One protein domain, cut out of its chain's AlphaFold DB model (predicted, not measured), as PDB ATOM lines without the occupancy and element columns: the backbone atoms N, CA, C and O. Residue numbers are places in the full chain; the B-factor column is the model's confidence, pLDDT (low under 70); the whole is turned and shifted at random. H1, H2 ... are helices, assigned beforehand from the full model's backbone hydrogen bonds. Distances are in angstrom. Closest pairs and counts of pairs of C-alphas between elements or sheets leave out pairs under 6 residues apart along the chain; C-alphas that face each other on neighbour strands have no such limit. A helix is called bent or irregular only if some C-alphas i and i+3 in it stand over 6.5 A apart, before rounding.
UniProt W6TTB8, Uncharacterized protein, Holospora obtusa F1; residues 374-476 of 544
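Overview. This is residues 374 to 476 of the 544 residues of an uncharacterized protein of Holospora obtusa F1 (UniProt W6TTB8). Look for an up-and-down bundle of four helical pieces, H1, H2, H3b and H4, each running against the one before it, with H1 and H4 side by side as one layer and H2 and H3b side by side over it. H3 is sharply bent, and its first arm, H3a, lies crosswise over the stretch of H1 and H4 that H2 leaves free. The printed part has 103 residues, with four named helices in the order H1, H2, H3, H4 and no named strand; the class is all helix. It is compact, with a radius of gyration of the C-alphas of 13.6 A, and elongated, spanning 42 by 26 by 18 A.

Arrangement. Begin with the longest helix, H3, residues 424 to 449, assigned as one helix by its hydrogen bonds but bent: C-alphas 436 and 439 are 7.8 A apart. Its arms, H3a, residues 424 to 436, and H3b, residues 439 to 449, are about perpendicular at 86 degrees. H3b and H4, residues 454 to 474, form a helical hairpin at a shallow tilt of 16 degrees; their closest C-alphas, of Ser 449 and Gln 457, are 5.1 A apart, and H4 touches H3b with residues 457 to 464 alone. H3a touches H4 with residues 431 to 435 alone, about perpendicular at 72 degrees, but only just; the closest C-alphas, of Gln 435 and Ile 471, are 6.7 A apart. H3b touches H2, residues 402 to 415, opposite ways at a shallow tilt of 11 degrees, closest at the C-alphas of Ile 411 and Val 445, 6.4 A. H4 touches H1, residues 375 to 398, opposite ways at a shallow tilt of 13 degrees, closest at the C-alphas of Leu 388 and Ile 463, 6.3 A. H1 and H2 are a helical hairpin at a shallow tilt of 12 degrees, closest at the C-alphas of Ile 396 and Lys 405, 5.7 A. H1 and H3b are apart, while H2 and H4 are near each other. Every O i to N i+4 pair is within hydrogen-bond range in H1, H2 and H3b; in H3a 7 of 9 are, in H4 16 of 17.

Along the chain. Find C-alpha 375 at (289.006, 107.838, 324.943); from there H1 runs 34.7 A to C-alpha 398. H2 covers 20.1 A, H3a 19.4 A and H3b 15.4 A. H4 runs 29.9 A and ends at C-alpha 474, (299.295, 111.030, 322.362).

Size, cuts and confidence. The C-alphas farthest apart, of Asp 374 and Asn 401, are 42.7 A apart. The printed part has no cut; the links H1 to H2 and H3 to H4 are tight, and H2 to H3 is short. The model's mean pLDDT over the printed part is 78.0; residues 374 to 380, 418 to 429, 431 to 433, 436 and 471 to 476 are under 70.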
ATOM      1  N   ASP A 374     292.366 105.258 322.779       59.06
ATOM      2  CA  ASP A 374     291.736 105.202 324.093       59.06
ATOM      3  C   ASP A 374     291.050 106.556 324.386       59.06
ATOM      4  O   ASP A 374     291.749 107.575 324.426       59.06
ATOM      5  N   PRO A 375     289.726 106.599 324.630       60.06
ATOM      6  CA  PRO A 375     289.006 107.838 324.943       60.06
ATOM      7  C   PRO A 375     289.518 108.578 326.189       60.06
ATOM      8  O   PRO A 375     289.366 109.796 326.281       60.06
ATOM      9  N   LYS A 376     290.149 107.887 327.152       60.62
ATOM     10  CA  LYS A 376     290.730 108.550 328.337       60.62
ATOM     11  C   LYS A 376     291.993 109.323 327.974       60.62
ATOM     12  O   LYS A 376     292.129 110.493 328.329       60.62
ATOM     13  N   SER A 377     292.873 108.687 327.201       62.03
ATOM     14  CA  SER A 377     294.015 109.346 326.568       62.03
ATOM     15  C   SER A 377     293.575 110.503 325.661       62.03
ATOM     16  O   SER A 377     294.283 111.501 325.578       62.03
ATOM     17  N   GLU A 378     292.400 110.411 325.025       62.50
ATOM     18  CA  GLU A 378     291.838 111.479 324.188       62.50
ATOM     19  C   GLU A 378     291.529 112.756 324.987       62.50
ATOM     20  O   GLU A 378     292.009 113.841 324.646       62.50
ATOM     21  N   GLN A 379     290.802 112.623 326.103       66.62
ATOM     22  CA  GLN A 379     290.456 113.749 326.977       66.62
ATOM     23  C   GLN A 379     291.698 114.430 327.562       66.62
ATOM     24  O   GLN A 379     291.830 115.648 327.446       66.62
ATOM     25  N   THR A 380     292.656 113.651 328.086       69.25
ATOM     26  CA  THR A 380     293.909 114.179 328.668       69.25
ATOM     27  C   THR A 380     294.673 115.081 327.688       69.25
ATOM     28  O   THR A 380     295.308 116.057 328.079       69.25
ATOM     29  N   VAL A 381     294.620 114.767 326.395       70.06
ATOM     30  CA  VAL A 381     295.399 115.448 325.350       70.06
ATOM     31  C   VAL A 381     294.700 116.708 324.861       70.06
ATOM     32  O   VAL A 381     295.354 117.714 324.587       70.06
ATOM     33  N   ILE A 382     293.370 116.675 324.790       73.31
ATOM     34  CA  ILE A 382     292.550 117.853 324.509       73.31
ATOM     35  C   ILE A 382     292.641 118.853 325.669       73.31
ATOM     36  O   ILE A 382     292.736 120.055 325.424       73.31
ATOM     37  N   GLU A 383     292.650 118.377 326.916       78.25
ATOM     38  CA  GLU A 383     292.863 119.200 328.111       78.25
ATOM     39  C   GLU A 383     294.257 119.830 328.121       78.25
ATOM     40  O   GLU A 383     294.363 121.051 328.188       78.25
ATOM     41  N   GLU A 384     295.322 119.042 327.950       81.19
ATOM     42  CA  GLU A 384     296.689 119.572 327.936       81.19
ATOM     43  C   GLU A 384     296.907 120.579 326.796       81.19
ATOM     44  O   GLU A 384     297.536 121.619 326.977       81.19
ATOM     45  N   TYR A 385     296.309 120.353 325.626       81.50
ATOM     46  CA  TYR A 385     296.331 121.328 324.537       81.50
ATOM     47  C   TYR A 385     295.577 122.625 324.860       81.50
ATOM     48  O   TYR A 385     296.067 123.712 324.544       81.50
ATOM     49  N   LYS A 386     294.406 122.531 325.506       83.38
ATOM     50  CA  LYS A 386     293.662 123.700 326.003       83.38
ATOM     51  C   LYS A 386     294.498 124.463 327.041       83.38
ATOM     52  O   LYS A 386     294.558 125.687 326.956       83.38
ATOM     53  N   ASN A 387     295.199 123.763 327.936       88.38
ATOM     54  CA  ASN A 387     296.105 124.356 328.925       88.38
ATOM     55  C   ASN A 387     297.274 125.093 328.251       88.38
ATOM     56  O   ASN A 387     297.497 126.269 328.522       88.38
ATOM     57  N   LEU A 388     297.970 124.453 327.305       89.62
ATOM     58  CA  LEU A 388     299.089 125.059 326.569       89.62
ATOM     59  C   LEU A 388     298.661 126.270 325.727       89.62
ATOM     60  O   LEU A 388     299.399 127.254 325.642       89.62
ATOM     61  N   LYS A 389     297.451 126.240 325.153       89.12
ATOM     62  CA  LYS A 389     296.865 127.407 324.482       89.12
ATOM     63  C   LYS A 389     296.606 128.543 325.475       89.12
ATOM     64  O   LYS A 389     296.938 129.688 325.187       89.12
ATOM     65  N   GLN A 390     296.067 128.240 326.659       90.31
ATOM     66  CA  GLN A 390     295.851 129.234 327.717       90.31
ATOM     67  C   GLN A 390     297.165 129.808 328.273       90.31
ATOM     68  O   GLN A 390     297.209 131.007 328.558       90.31
ATOM     69  N   GLU A 391     298.238 129.011 328.385       92.50
ATOM     70  CA  GLU A 391     299.590 129.506 328.694       92.50
ATOM     71  C   GLU A 391     300.017 130.555 327.644       92.50
ATOM     72  O   GLU A 391     300.357 131.685 328.003       92.50
ATOM     73  N   MET A 392     299.893 130.236 326.349       91.88
ATOM     74  CA  MET A 392     300.253 131.136 325.243       91.88
ATOM     75  C   MET A 392     299.388 132.412 325.187       91.88
ATOM     76  O   MET A 392     299.916 133.524 325.094       91.88
ATOM     77  N   ASP A 393     298.064 132.282 325.308       91.44
ATOM     78  CA  ASP A 393     297.123 133.411 325.359       91.44
ATOM     79  C   ASP A 393     297.394 134.323 326.571       91.44
ATOM     80  O   ASP A 393     297.182 135.538 326.512       91.44
ATOM     81  N   THR A 394     297.888 133.761 327.680       92.69
ATOM     82  CA  THR A 394     298.273 134.522 328.878       92.69
ATOM     83  C   THR A 394     299.556 135.322 328.656       92.69
ATOM     84  O   THR A 394     299.622 136.473 329.094       92.69
ATOM     85  N   LEU A 395     300.547 134.774 327.941       91.38
ATOM     86  CA  LEU A 395     301.747 135.520 327.538       91.38
ATOM     87  C   LEU A 395     301.377 136.706 326.629       91.38
ATOM     88  O   LEU A 395     301.772 137.836 326.905       91.38
ATOM     89  N   ILE A 396     300.524 136.484 325.620       91.50
ATOM     90  CA  ILE A 396     300.029 137.534 324.703       91.50
ATOM     91  C   ILE A 396     299.286 138.659 325.440       91.50
ATOM     92  O   ILE A 396     299.391 139.830 325.066       91.50
ATOM     93  N   LYS A 397     298.515 138.325 326.482       92.00
ATOM     94  CA  LYS A 397     297.781 139.311 327.295       92.00
ATOM     95  C   LYS A 397     298.682 140.112 328.235       92.00
ATOM     96  O   LYS A 397     298.360 141.264 328.510       92.00
ATOM     97  N   LYS A 398     299.764 139.512 328.739       90.62
ATOM     98  CA  LYS A 398     300.738 140.173 329.624       90.62
ATOM     99  C   LYS A 398     301.722 141.062 328.863       90.62
ATOM    100  O   LYS A 398     302.221 142.022 329.442       90.62
ATOM    101  N   GLU A 399     301.997 140.752 327.597       90.62
ATOM    102  CA  GLU A 399     302.935 141.515 326.776       90.62
ATOM    103  C   GLU A 399     302.399 142.921 326.448       90.62
ATOM    104  O   GLU A 399     301.315 143.086 325.879       90.62
ATOM    105  N   GLN A 400     303.187 143.937 326.805       88.38
ATOM    106  CA  GLN A 400     302.875 145.352 326.588       88.38
ATOM    107  C   GLN A 400     303.539 145.898 325.316       88.38
ATOM    108  O   GLN A 400     303.047 146.860 324.727       88.38
ATOM    109  N   ASN A 401     304.635 145.284 324.860       89.31
ATOM    110  CA  ASN A 401     305.294 145.661 323.618       89.31
ATOM    111  C   ASN A 401     304.490 145.146 322.411       89.31
ATOM    112  O   ASN A 401     304.392 143.943 322.165       89.31
ATOM    113  N   LEU A 402     303.950 146.077 321.620       88.38
ATOM    114  CA  LEU A 402     303.087 145.788 320.471       88.38
ATOM    115  C   LEU A 402     303.765 144.942 319.371       88.38
ATOM    116  O   LEU A 402     303.080 144.245 318.626       88.38
ATOM    117  N   GLU A 403     305.091 145.005 319.238       86.75
ATOM    118  CA  GLU A 403     305.855 144.235 318.248       86.75
ATOM    119  C   GLU A 403     306.093 142.795 318.725       86.75
ATOM    120  O   GLU A 403     305.789 141.842 318.003       86.75
ATOM    121  N   ILE A 404     306.520 142.627 319.982       85.69
ATOM    122  CA  ILE A 404     306.670 141.308 320.620       85.69
ATOM    123  C   ILE A 404     305.312 140.593 320.661       85.69
ATOM    124  O   ILE A 404     305.214 139.418 320.307       85.69
ATOM    125  N   LYS A 405     304.238 141.321 320.989       90.50
ATOM    126  CA  LYS A 405     302.872 140.798 320.998       90.50
ATOM    127  C   LYS A 405     302.435 140.251 319.635       90.50
ATOM    128  O   LYS A 405     301.928 139.134 319.581       90.50
ATOM    129  N   LYS A 406     302.713 140.957 318.531       89.94
ATOM    130  CA  LYS A 406     302.449 140.456 317.164       89.94
ATOM    131  C   LYS A 406     303.223 139.174 316.849       89.94
ATOM    132  O   LYS A 406     302.695 138.285 316.183       89.94
ATOM    133  N   HIS A 407     304.465 139.052 317.321       89.06
ATOM    134  CA  HIS A 407     305.247 137.822 317.164       89.06
ATOM    135  C   HIS A 407     304.662 136.652 317.970       89.06
ATOM    136  O   HIS A 407     304.563 135.544 317.438       89.06
ATOM    137  N   LEU A 408     304.197 136.895 319.198       89.81
ATOM    138  CA  LEU A 408     303.490 135.896 320.003       89.81
ATOM    139  C   LEU A 408     302.152 135.482 319.365       89.81
ATOM    140  O   LEU A 408     301.880 134.291 319.252       89.81
ATOM    141  N   GLU A 409     301.347 136.431 318.882       90.62
ATOM    142  CA  GLU A 409     300.082 136.166 318.177       90.62
ATOM    143  C   GLU A 409     300.297 135.326 316.906       90.62
ATOM    144  O   GLU A 409     299.552 134.379 316.650       90.62
ATOM    145  N   TYR A 410     301.359 135.600 316.139       89.56
ATOM    146  CA  TYR A 410     301.726 134.798 314.968       89.56
ATOM    147  C   TYR A 410     302.127 133.359 315.340       89.56
ATOM    148  O   TYR A 410     301.723 132.407 314.665       89.56
ATOM    149  N   ILE A 411     302.901 133.179 316.416       86.62
ATOM    150  CA  ILE A 411     303.266 131.849 316.931       86.62
ATOM    151  C   ILE A 411     302.017 131.108 317.428       86.62
ATOM    152  O   ILE A 411     301.841 129.935 317.099       86.62
ATOM    153  N   ASN A 412     301.117 131.794 318.137       89.62
ATOM    154  CA  ASN A 412     299.867 131.226 318.634       89.62
ATOM    155  C   ASN A 412     298.999 130.710 317.481       89.62
ATOM    156  O   ASN A 412     298.703 129.523 317.430       89.62
ATOM    157  N   ASN A 413     298.731 131.543 316.471       86.31
ATOM    158  CA  ASN A 413     297.995 131.146 315.262       86.31
ATOM    159  C   ASN A 413     298.706 130.051 314.439       86.31
ATOM    160  O   ASN A 413     298.078 129.349 313.647       86.31
ATOM    161  N   SER A 414     300.024 129.889 314.607       81.50
ATOM    162  CA  SER A 414     300.805 128.847 313.934       81.50
ATOM    163  C   SER A 414     300.746 127.483 314.627       81.50
ATOM    164  O   SER A 414     300.980 126.477 313.951       81.50
ATOM    165  N   LEU A 415     300.474 127.438 315.935       81.69
ATOM    166  CA  LEU A 415     300.481 126.224 316.766       81.69
ATOM    167  C   LEU A 415     299.084 125.816 317.252       81.69
ATOM    168  O   LEU A 415     298.808 124.627 317.421       81.69
ATOM    169  N   PHE A 416     298.206 126.793 317.463       84.56
ATOM    170  CA  PHE A 416     296.902 126.626 318.082       84.56
ATOM    171  C   PHE A 416     295.775 127.026 317.126       84.56
ATOM    172  O   PHE A 416     295.822 128.062 316.468       84.56
ATOM    173  N   PHE A 417     294.736 126.195 317.046       75.56
ATOM    174  CA  PHE A 417     293.597 126.436 316.163       75.56
ATOM    175  C   PHE A 417     292.634 127.447 316.798       75.56
ATOM    176  O   PHE A 417     292.412 127.438 318.014       75.56
ATOM    177  N   SER A 418     292.067 128.332 315.977       63.00
ATOM    178  CA  SER A 418     291.180 129.425 316.400       63.00
ATOM    179  C   SER A 418     289.878 128.941 317.035       63.00
ATOM    180  O   SER A 418     289.401 129.541 317.995       63.00
ATOM    181  N   ASP A 419     289.314 127.856 316.507       57.66
ATOM    182  CA  ASP A 419     287.895 127.553 316.675       57.66
ATOM    183  C   ASP A 419     287.599 126.843 318.002       57.66
ATOM    184  O   ASP A 419     287.944 125.680 318.207       57.66
ATOM    185  N   SER A 420     286.860 127.524 318.878       49.97
ATOM    186  CA  SER A 420     286.228 126.944 320.070       49.97
ATOM    187  C   SER A 420     285.035 126.028 319.753       49.97
ATOM    188  O   SER A 420     284.513 125.382 320.655       49.97
ATOM    189  N   ALA A 421     284.603 125.972 318.488       45.34
ATOM    190  CA  ALA A 421     283.449 125.204 318.013       45.34
ATOM    191  C   ALA A 421     283.799 123.806 317.456       45.34
ATOM    192  O   ALA A 421     282.917 123.091 316.982       45.34
ATOM    193  N   LEU A 422     285.074 123.405 317.480       53.34
ATOM    194  CA  LEU A 422     285.485 122.062 317.068       53.34
ATOM    195  C   LEU A 422     285.130 121.064 318.170       53.34
ATOM    196  O   LEU A 422     285.727 121.091 319.244       53.34
ATOM    197  N   GLY A 423     284.193 120.157 317.884       57.59
ATOM    198  CA  GLY A 423     283.995 118.967 318.712       57.59
ATOM    199  C   GLY A 423     285.274 118.125 318.774       57.59
ATOM    200  O   GLY A 423     286.089 118.162 317.850       57.59
ATOM    201  N   ASP A 424     285.438 117.354 319.848       55.22
ATOM    202  CA  ASP A 424     286.699 116.689 320.220       55.22
ATOM    203  C   ASP A 424     287.349 115.882 319.070       55.22
ATOM    204  O   ASP A 424     288.554 115.987 318.830       55.22
ATOM    205  N   SER A 425     286.536 115.194 318.257       55.62
ATOM    206  CA  SER A 425     286.973 114.465 317.052       55.62
ATOM    207  C   SER A 425     287.732 115.337 316.028       55.62
ATOM    208  O   SER A 425     288.739 114.911 315.456       55.62
ATOM    209  N   ALA A 426     287.305 116.589 315.830       62.31
ATOM    210  CA  ALA A 426     287.884 117.502 314.843       62.31
ATOM    211  C   ALA A 426     289.175 118.186 315.336       62.31
ATOM    212  O   ALA A 426     290.023 118.566 314.526       62.31
ATOM    213  N   VAL A 427     289.375 118.298 316.655       63.00
ATOM    214  CA  VAL A 427     290.655 118.747 317.242       63.00
ATOM    215  C   VAL A 427     291.782 117.790 316.835       63.00
ATOM    216  O   VAL A 427     292.896 118.206 316.513       63.00
ATOM    217  N   TYR A 428     291.469 116.499 316.759       62.31
ATOM    218  CA  TYR A 428     292.432 115.445 316.482       62.31
ATOM    219  C   TYR A 428     292.852 115.279 315.023       62.31
ATOM    220  O   TYR A 428     294.011 114.953 314.755       62.31
ATOM    221  N   GLU A 429     291.953 115.519 314.071       64.69
ATOM    222  CA  GLU A 429     292.333 115.622 312.659       64.69
ATOM    223  C   GLU A 429     293.361 116.754 312.475       64.69
ATOM    224  O   GLU A 429     294.395 116.589 311.819       64.69
ATOM    225  N   LYS A 430     293.145 117.883 313.167       70.31
ATOM    226  CA  LYS A 430     294.094 118.996 313.181       70.31
ATOM    227  C   LYS A 430     295.403 118.657 313.930       70.31
ATOM    228  O   LYS A 430     296.463 119.071 313.459       70.31
ATOM    229  N   PHE A 431     295.394 117.843 314.998       69.12
ATOM    230  CA  PHE A 431     296.635 117.317 315.613       69.12
ATOM    231  C   PHE A 431     297.470 116.466 314.659       69.12
ATOM    232  O   PHE A 431     298.693 116.591 314.653       69.12
ATOM    233  N   TYR A 432     296.843 115.615 313.846       62.88
ATOM    234  CA  TYR A 432     297.566 114.792 312.877       62.88
ATOM    235  C   TYR A 432     298.275 115.654 311.815       62.88
ATOM    236  O   TYR A 432     299.454 115.452 311.510       62.88
ATOM    237  N   ASN A 433     297.598 116.693 311.323       67.38
ATOM    238  CA  ASN A 433     298.195 117.674 310.413       67.38
ATOM    239  C   ASN A 433     299.320 118.488 311.083       67.38
ATOM    240  O   ASN A 433     300.341 118.784 310.452       67.38
ATOM    241  N   LEU A 434     299.185 118.798 312.377       70.94
ATOM    242  CA  LEU A 434     300.244 119.434 313.159       70.94
ATOM    243  C   LEU A 434     301.452 118.499 313.338       70.94
ATOM    244  O   LEU A 434     302.575 118.934 313.105       70.94
ATOM    245  N   GLN A 435     301.245 117.210 313.636       70.88
ATOM    246  CA  GLN A 435     302.309 116.202 313.738       70.88
ATOM    247  C   GLN A 435     303.151 116.128 312.458       70.88
ATOM    248  O   GLN A 435     304.378 116.211 312.521       70.88
ATOM    249  N   ASN A 436     302.499 116.055 311.294       66.06
ATOM    250  CA  ASN A 436     303.173 116.017 309.992       66.06
ATOM    251  C   ASN A 436     303.952 117.309 309.665       66.06
ATOM    252  O   ASN A 436     304.839 117.289 308.815       66.06
ATOM    253  N   THR A 437     303.653 118.425 310.341       72.56
ATOM    254  CA  THR A 437     304.317 119.724 310.141       72.56
ATOM    255  C   THR A 437     305.208 120.158 311.315       72.56
ATOM    256  O   THR A 437     305.888 121.179 311.202       72.56
ATOM    257  N   LEU A 438     305.304 119.378 312.405       76.62
ATOM    258  CA  LEU A 438     306.048 119.729 313.630       76.62
ATOM    259  C   LEU A 438     307.498 120.161 313.362       76.62
ATOM    260  O   LEU A 438     307.972 121.112 313.978       76.62
ATOM    261  N   GLY A 439     308.202 119.514 312.427       72.56
ATOM    262  CA  GLY A 439     309.576 119.890 312.066       72.56
ATOM    263  C   GLY A 439     309.679 121.291 311.445       72.56
ATOM    264  O   GLY A 439     310.545 122.078 311.825       72.56
ATOM    265  N   GLN A 440     308.750 121.632 310.547       77.50
ATOM    266  CA  GLN A 440     308.657 122.965 309.939       77.50
ATOM    267  C   GLN A 440     308.250 124.009 310.988       77.50
ATOM    268  O   GLN A 440     308.862 125.074 311.084       77.50
ATOM    269  N   LYS A 441     307.269 123.671 311.838       82.62
ATOM    270  CA  LYS A 441     306.798 124.523 312.937       82.62
ATOM    271  C   LYS A 441     307.896 124.787 313.972       82.62
ATOM    272  O   LYS A 441     308.051 125.934 314.371       82.62
ATOM    273  N   ARG A 442     308.723 123.795 314.333       84.12
ATOM    274  CA  ARG A 442     309.880 123.975 315.234       84.12
ATOM    275  C   ARG A 442     310.869 125.004 314.685       84.12
ATOM    276  O   ARG A 442     311.332 125.857 315.435       84.12
ATOM    277  N   SER A 443     311.180 124.942 313.386       82.75
ATOM    278  CA  SER A 443     312.078 125.915 312.748       82.75
ATOM    279  C   SER A 443     311.488 127.327 312.785       82.75
ATOM    280  O   SER A 443     312.163 128.258 313.218       82.75
ATOM    281  N   LEU A 444     310.210 127.465 312.412       85.25
ATOM    282  CA  LEU A 444     309.471 128.731 312.419       85.25
ATOM    283  C   LEU A 444     309.404 129.357 313.823       85.25
ATOM    284  O   LEU A 444     309.749 130.524 314.001       85.25
ATOM    285  N   VAL A 445     309.020 128.572 314.834       85.00
ATOM    286  CA  VAL A 445     308.960 129.017 316.235       85.00
ATOM    287  C   VAL A 445     310.341 129.448 316.712       85.00
ATOM    288  O   VAL A 445     310.468 130.538 317.261       85.00
ATOM    289  N   LYS A 446     311.392 128.659 316.457       84.44
ATOM    290  CA  LYS A 446     312.766 128.994 316.864       84.44
ATOM    291  C   LYS A 446     313.322 130.233 316.155       84.44
ATOM    292  O   LYS A 446     314.175 130.920 316.709       84.44
ATOM    293  N   GLU A 447     312.888 130.524 314.933       86.50
ATOM    294  CA  GLU A 447     313.297 131.733 314.219       86.50
ATOM    295  C   GLU A 447     312.605 132.984 314.773       86.50
ATOM    296  O   GLU A 447     313.270 133.983 315.047       86.50
ATOM    297  N   ILE A 448     311.290 132.917 314.992       84.75
ATOM    298  CA  ILE A 448     310.500 134.054 315.480       84.75
ATOM    299  C   ILE A 448     310.764 134.307 316.969       84.75
ATOM    300  O   ILE A 448     310.867 135.461 317.379       84.75
ATOM    301  N   SER A 449     310.980 133.259 317.771       84.94
ATOM    302  CA  SER A 449     311.221 133.393 319.216       84.94
ATOM    303  C   SER A 449     312.530 134.117 319.555       84.94
ATOM    304  O   SER A 449     312.631 134.705 320.625       84.94
ATOM    305  N   LYS A 450     313.499 134.183 318.626       87.06
ATOM    306  CA  LYS A 450     314.707 135.030 318.754       87.06
ATOM    307  C   LYS A 450     314.411 136.534 318.781       87.06
ATOM    308  O   LYS A 450     315.296 137.310 319.123       87.06
ATOM    309  N   ARG A 451     313.211 136.949 318.361       86.31
ATOM    310  CA  ARG A 451     312.746 138.347 318.381       86.31
ATOM    311  C   ARG A 451     312.028 138.705 319.688       86.31
ATOM    312  O   ARG A 451     311.560 139.828 319.837       86.31
ATOM    313  N   LEU A 452     311.906 137.750 320.609       84.94
ATOM    314  CA  LEU A 452     311.298 137.925 321.924       84.94
ATOM    315  C   LEU A 452     312.387 138.210 322.973       84.94
ATOM    316  O   LEU A 452     313.564 137.914 322.767       84.94
ATOM    317  N   GLY A 453     311.994 138.740 324.134       83.94
ATOM    318  CA  GLY A 453     312.887 138.812 325.294       83.94
ATOM    319  C   GLY A 453     313.322 137.414 325.755       83.94
ATOM    320  O   GLY A 453     312.574 136.450 325.613       83.94
ATOM    321  N   SER A 454     314.516 137.288 326.340       84.50
ATOM    322  CA  SER A 454     315.127 135.985 326.673       84.50
ATOM    323  C   SER A 454     314.307 135.112 327.637       84.50
ATOM    324  O   SER A 454     314.417 133.886 327.591       84.50
ATOM    325  N   THR A 455     313.477 135.719 328.491       86.19
ATOM    326  CA  THR A 455     312.497 135.013 329.335       86.19
ATOM    327  C   THR A 455     311.341 134.480 328.488       86.19
ATOM    328  O   THR A 455     311.136 133.270 328.433       86.19
ATOM    329  N   THR A 456     310.663 135.361 327.747       85.25
ATOM    330  CA  THR A 456     309.526 135.033 326.874       85.25
ATOM    331  C   THR A 456     309.895 133.997 325.805       85.25
ATOM    332  O   THR A 456     309.114 133.092 325.522       85.25
ATOM    333  N   GLN A 457     311.111 134.073 325.248       88.94
ATOM    334  CA  GLN A 457     311.656 133.071 324.330       88.94
ATOM    335  C   GLN A 457     311.652 131.675 324.965       88.94
ATOM    336  O   GLN A 457     311.167 130.728 324.349       88.94
ATOM    337  N   LYS A 458     312.168 131.537 326.194       88.62
ATOM    338  CA  LYS A 458     312.217 130.246 326.900       88.62
ATOM    339  C   LYS A 458     310.826 129.717 327.229       88.62
ATOM    340  O   LYS A 458     310.614 128.513 327.154       88.62
ATOM    341  N   GLU A 459     309.890 130.592 327.587       89.62
ATOM    342  CA  GLU A 459     308.502 130.204 327.859       89.62
ATOM    343  C   GLU A 459     307.822 129.662 326.593       89.62
ATOM    344  O   GLU A 459     307.235 128.582 326.632       89.62
ATOM    345  N   VAL A 460     307.993 130.332 325.448       89.25
ATOM    346  CA  VAL A 460     307.472 129.873 324.148       89.25
ATOM    347  C   VAL A 460     308.146 128.579 323.675       89.25
ATOM    348  O   VAL A 460     307.458 127.663 323.223       89.25
ATOM    349  N   GLU A 461     309.471 128.460 323.804       88.62
ATOM    350  CA  GLU A 461     310.199 127.225 323.479       88.62
ATOM    351  C   GLU A 461     309.746 126.056 324.377       88.62
ATOM    352  O   GLU A 461     309.547 124.948 323.882       88.62
ATOM    353  N   ASN A 462     309.483 126.301 325.666       91.00
ATOM    354  CA  ASN A 462     308.944 125.305 326.594       91.00
ATOM    355  C   ASN A 462     307.508 124.883 326.236       91.00
ATOM    356  O   ASN A 462     307.223 123.689 326.189       91.00
ATOM    357  N   ILE A 463     306.612 125.829 325.919       89.31
ATOM    358  CA  ILE A 463     305.253 125.526 325.430       89.31
ATOM    359  C   ILE A 463     305.324 124.670 324.158       89.31
ATOM    360  O   ILE A 463     304.602 123.678 324.041       89.31
ATOM    361  N   PHE A 464     306.223 124.999 323.224       88.38
ATOM    362  CA  PHE A 464     306.404 124.231 321.993       88.38
ATOM    363  C   PHE A 464     306.958 122.818 322.238       88.38
ATOM    364  O   PHE A 464     306.489 121.866 321.611       88.38
ATOM    365  N   GLU A 465     307.932 122.650 323.135       87.62
ATOM    366  CA  GLU A 465     308.481 121.328 323.462       87.62
ATOM    367  C   GLU A 465     307.487 120.471 324.259       87.62
ATOM    368  O   GLU A 465     307.335 119.294 323.927       87.62
ATOM    369  N   LYS A 466     306.722 121.045 325.204       87.12
ATOM    370  CA  LYS A 466     305.568 120.367 325.828       87.12
ATOM    371  C   LYS A 466     304.585 119.899 324.748       87.12
ATOM    372  O   LYS A 466     304.310 118.705 324.652       87.12
ATOM    373  N   LEU A 467     304.109 120.807 323.889       83.44
ATOM    374  CA  LEU A 467     303.155 120.502 322.814       83.44
ATOM    375  C   LEU A 467     303.677 119.397 321.879       83.44
ATOM    376  O   LEU A 467     302.951 118.460 321.553       83.44
ATOM    377  N   SER A 468     304.951 119.473 321.492       79.69
ATOM    378  CA  SER A 468     305.616 118.475 320.647       79.69
ATOM    379  C   SER A 468     305.727 117.117 321.338       79.69
ATOM    380  O   SER A 468     305.446 116.088 320.723       79.69
ATOM    381  N   PHE A 469     306.124 117.091 322.613       77.19
ATOM    382  CA  PHE A 469     306.194 115.876 323.421       77.19
ATOM    383  C   PHE A 469     304.814 115.227 323.555       77.19
ATOM    384  O   PHE A 469     304.673 114.033 323.286       77.19
ATOM    385  N   PHE A 470     303.788 116.012 323.890       71.44
ATOM    386  CA  PHE A 470     302.427 115.516 324.035       71.44
ATOM    387  C   PHE A 470     301.857 115.003 322.716       71.44
ATOM    388  O   PHE A 470     301.406 113.867 322.708       71.44
ATOM    389  N   ILE A 471     301.956 115.730 321.595       69.06
ATOM    390  CA  ILE A 471     301.491 115.245 320.276       69.06
ATOM    391  C   ILE A 471     302.192 113.936 319.877       69.06
ATOM    392  O   ILE A 471     301.549 113.002 319.395       69.06
ATOM    393  N   ASN A 472     303.503 113.824 320.106       65.81
ATOM    394  CA  ASN A 472     304.248 112.603 319.790       65.81
ATOM    395  C   ASN A 472     303.898 111.421 320.714       65.81
ATOM    396  O   ASN A 472     303.985 110.274 320.282       65.81
ATOM    397  N   LYS A 473     303.492 111.688 321.961       61.28
ATOM    398  CA  LYS A 473     303.099 110.674 322.954       61.28
ATOM    399  C   LYS A 473     301.612 110.295 322.881       61.28
ATOM    400  O   LYS A 473     301.254 109.190 323.264       61.28
ATOM    401  N   SER A 474     300.754 111.196 322.409       55.19
ATOM    402  CA  SER A 474     299.295 111.030 322.362       55.19
ATOM    403  C   SER A 474     298.777 110.406 321.078       55.19
ATOM    404  O   SER A 474     297.717 109.785 321.069       55.19
ATOM    405  N   THR A 475     299.512 110.575 319.980       52.53
ATOM    406  CA  THR A 475     299.135 109.997 318.687       52.53
ATOM    407  C   THR A 475     299.370 108.489 318.624       52.53
ATOM    408  O   THR A 475     298.819 107.854 317.726       52.53
ATOM    409  N   TYR A 476     300.130 107.904 319.566       52.22
ATOM    410  CA  TYR A 476     300.403 106.466 319.626       52.22
ATOM    411  C   TYR A 476     300.738 105.931 321.025       52.22
ATOM    412  O   TYR A 476     301.519 106.560 321.740       52.22
TER     413      TYR A 476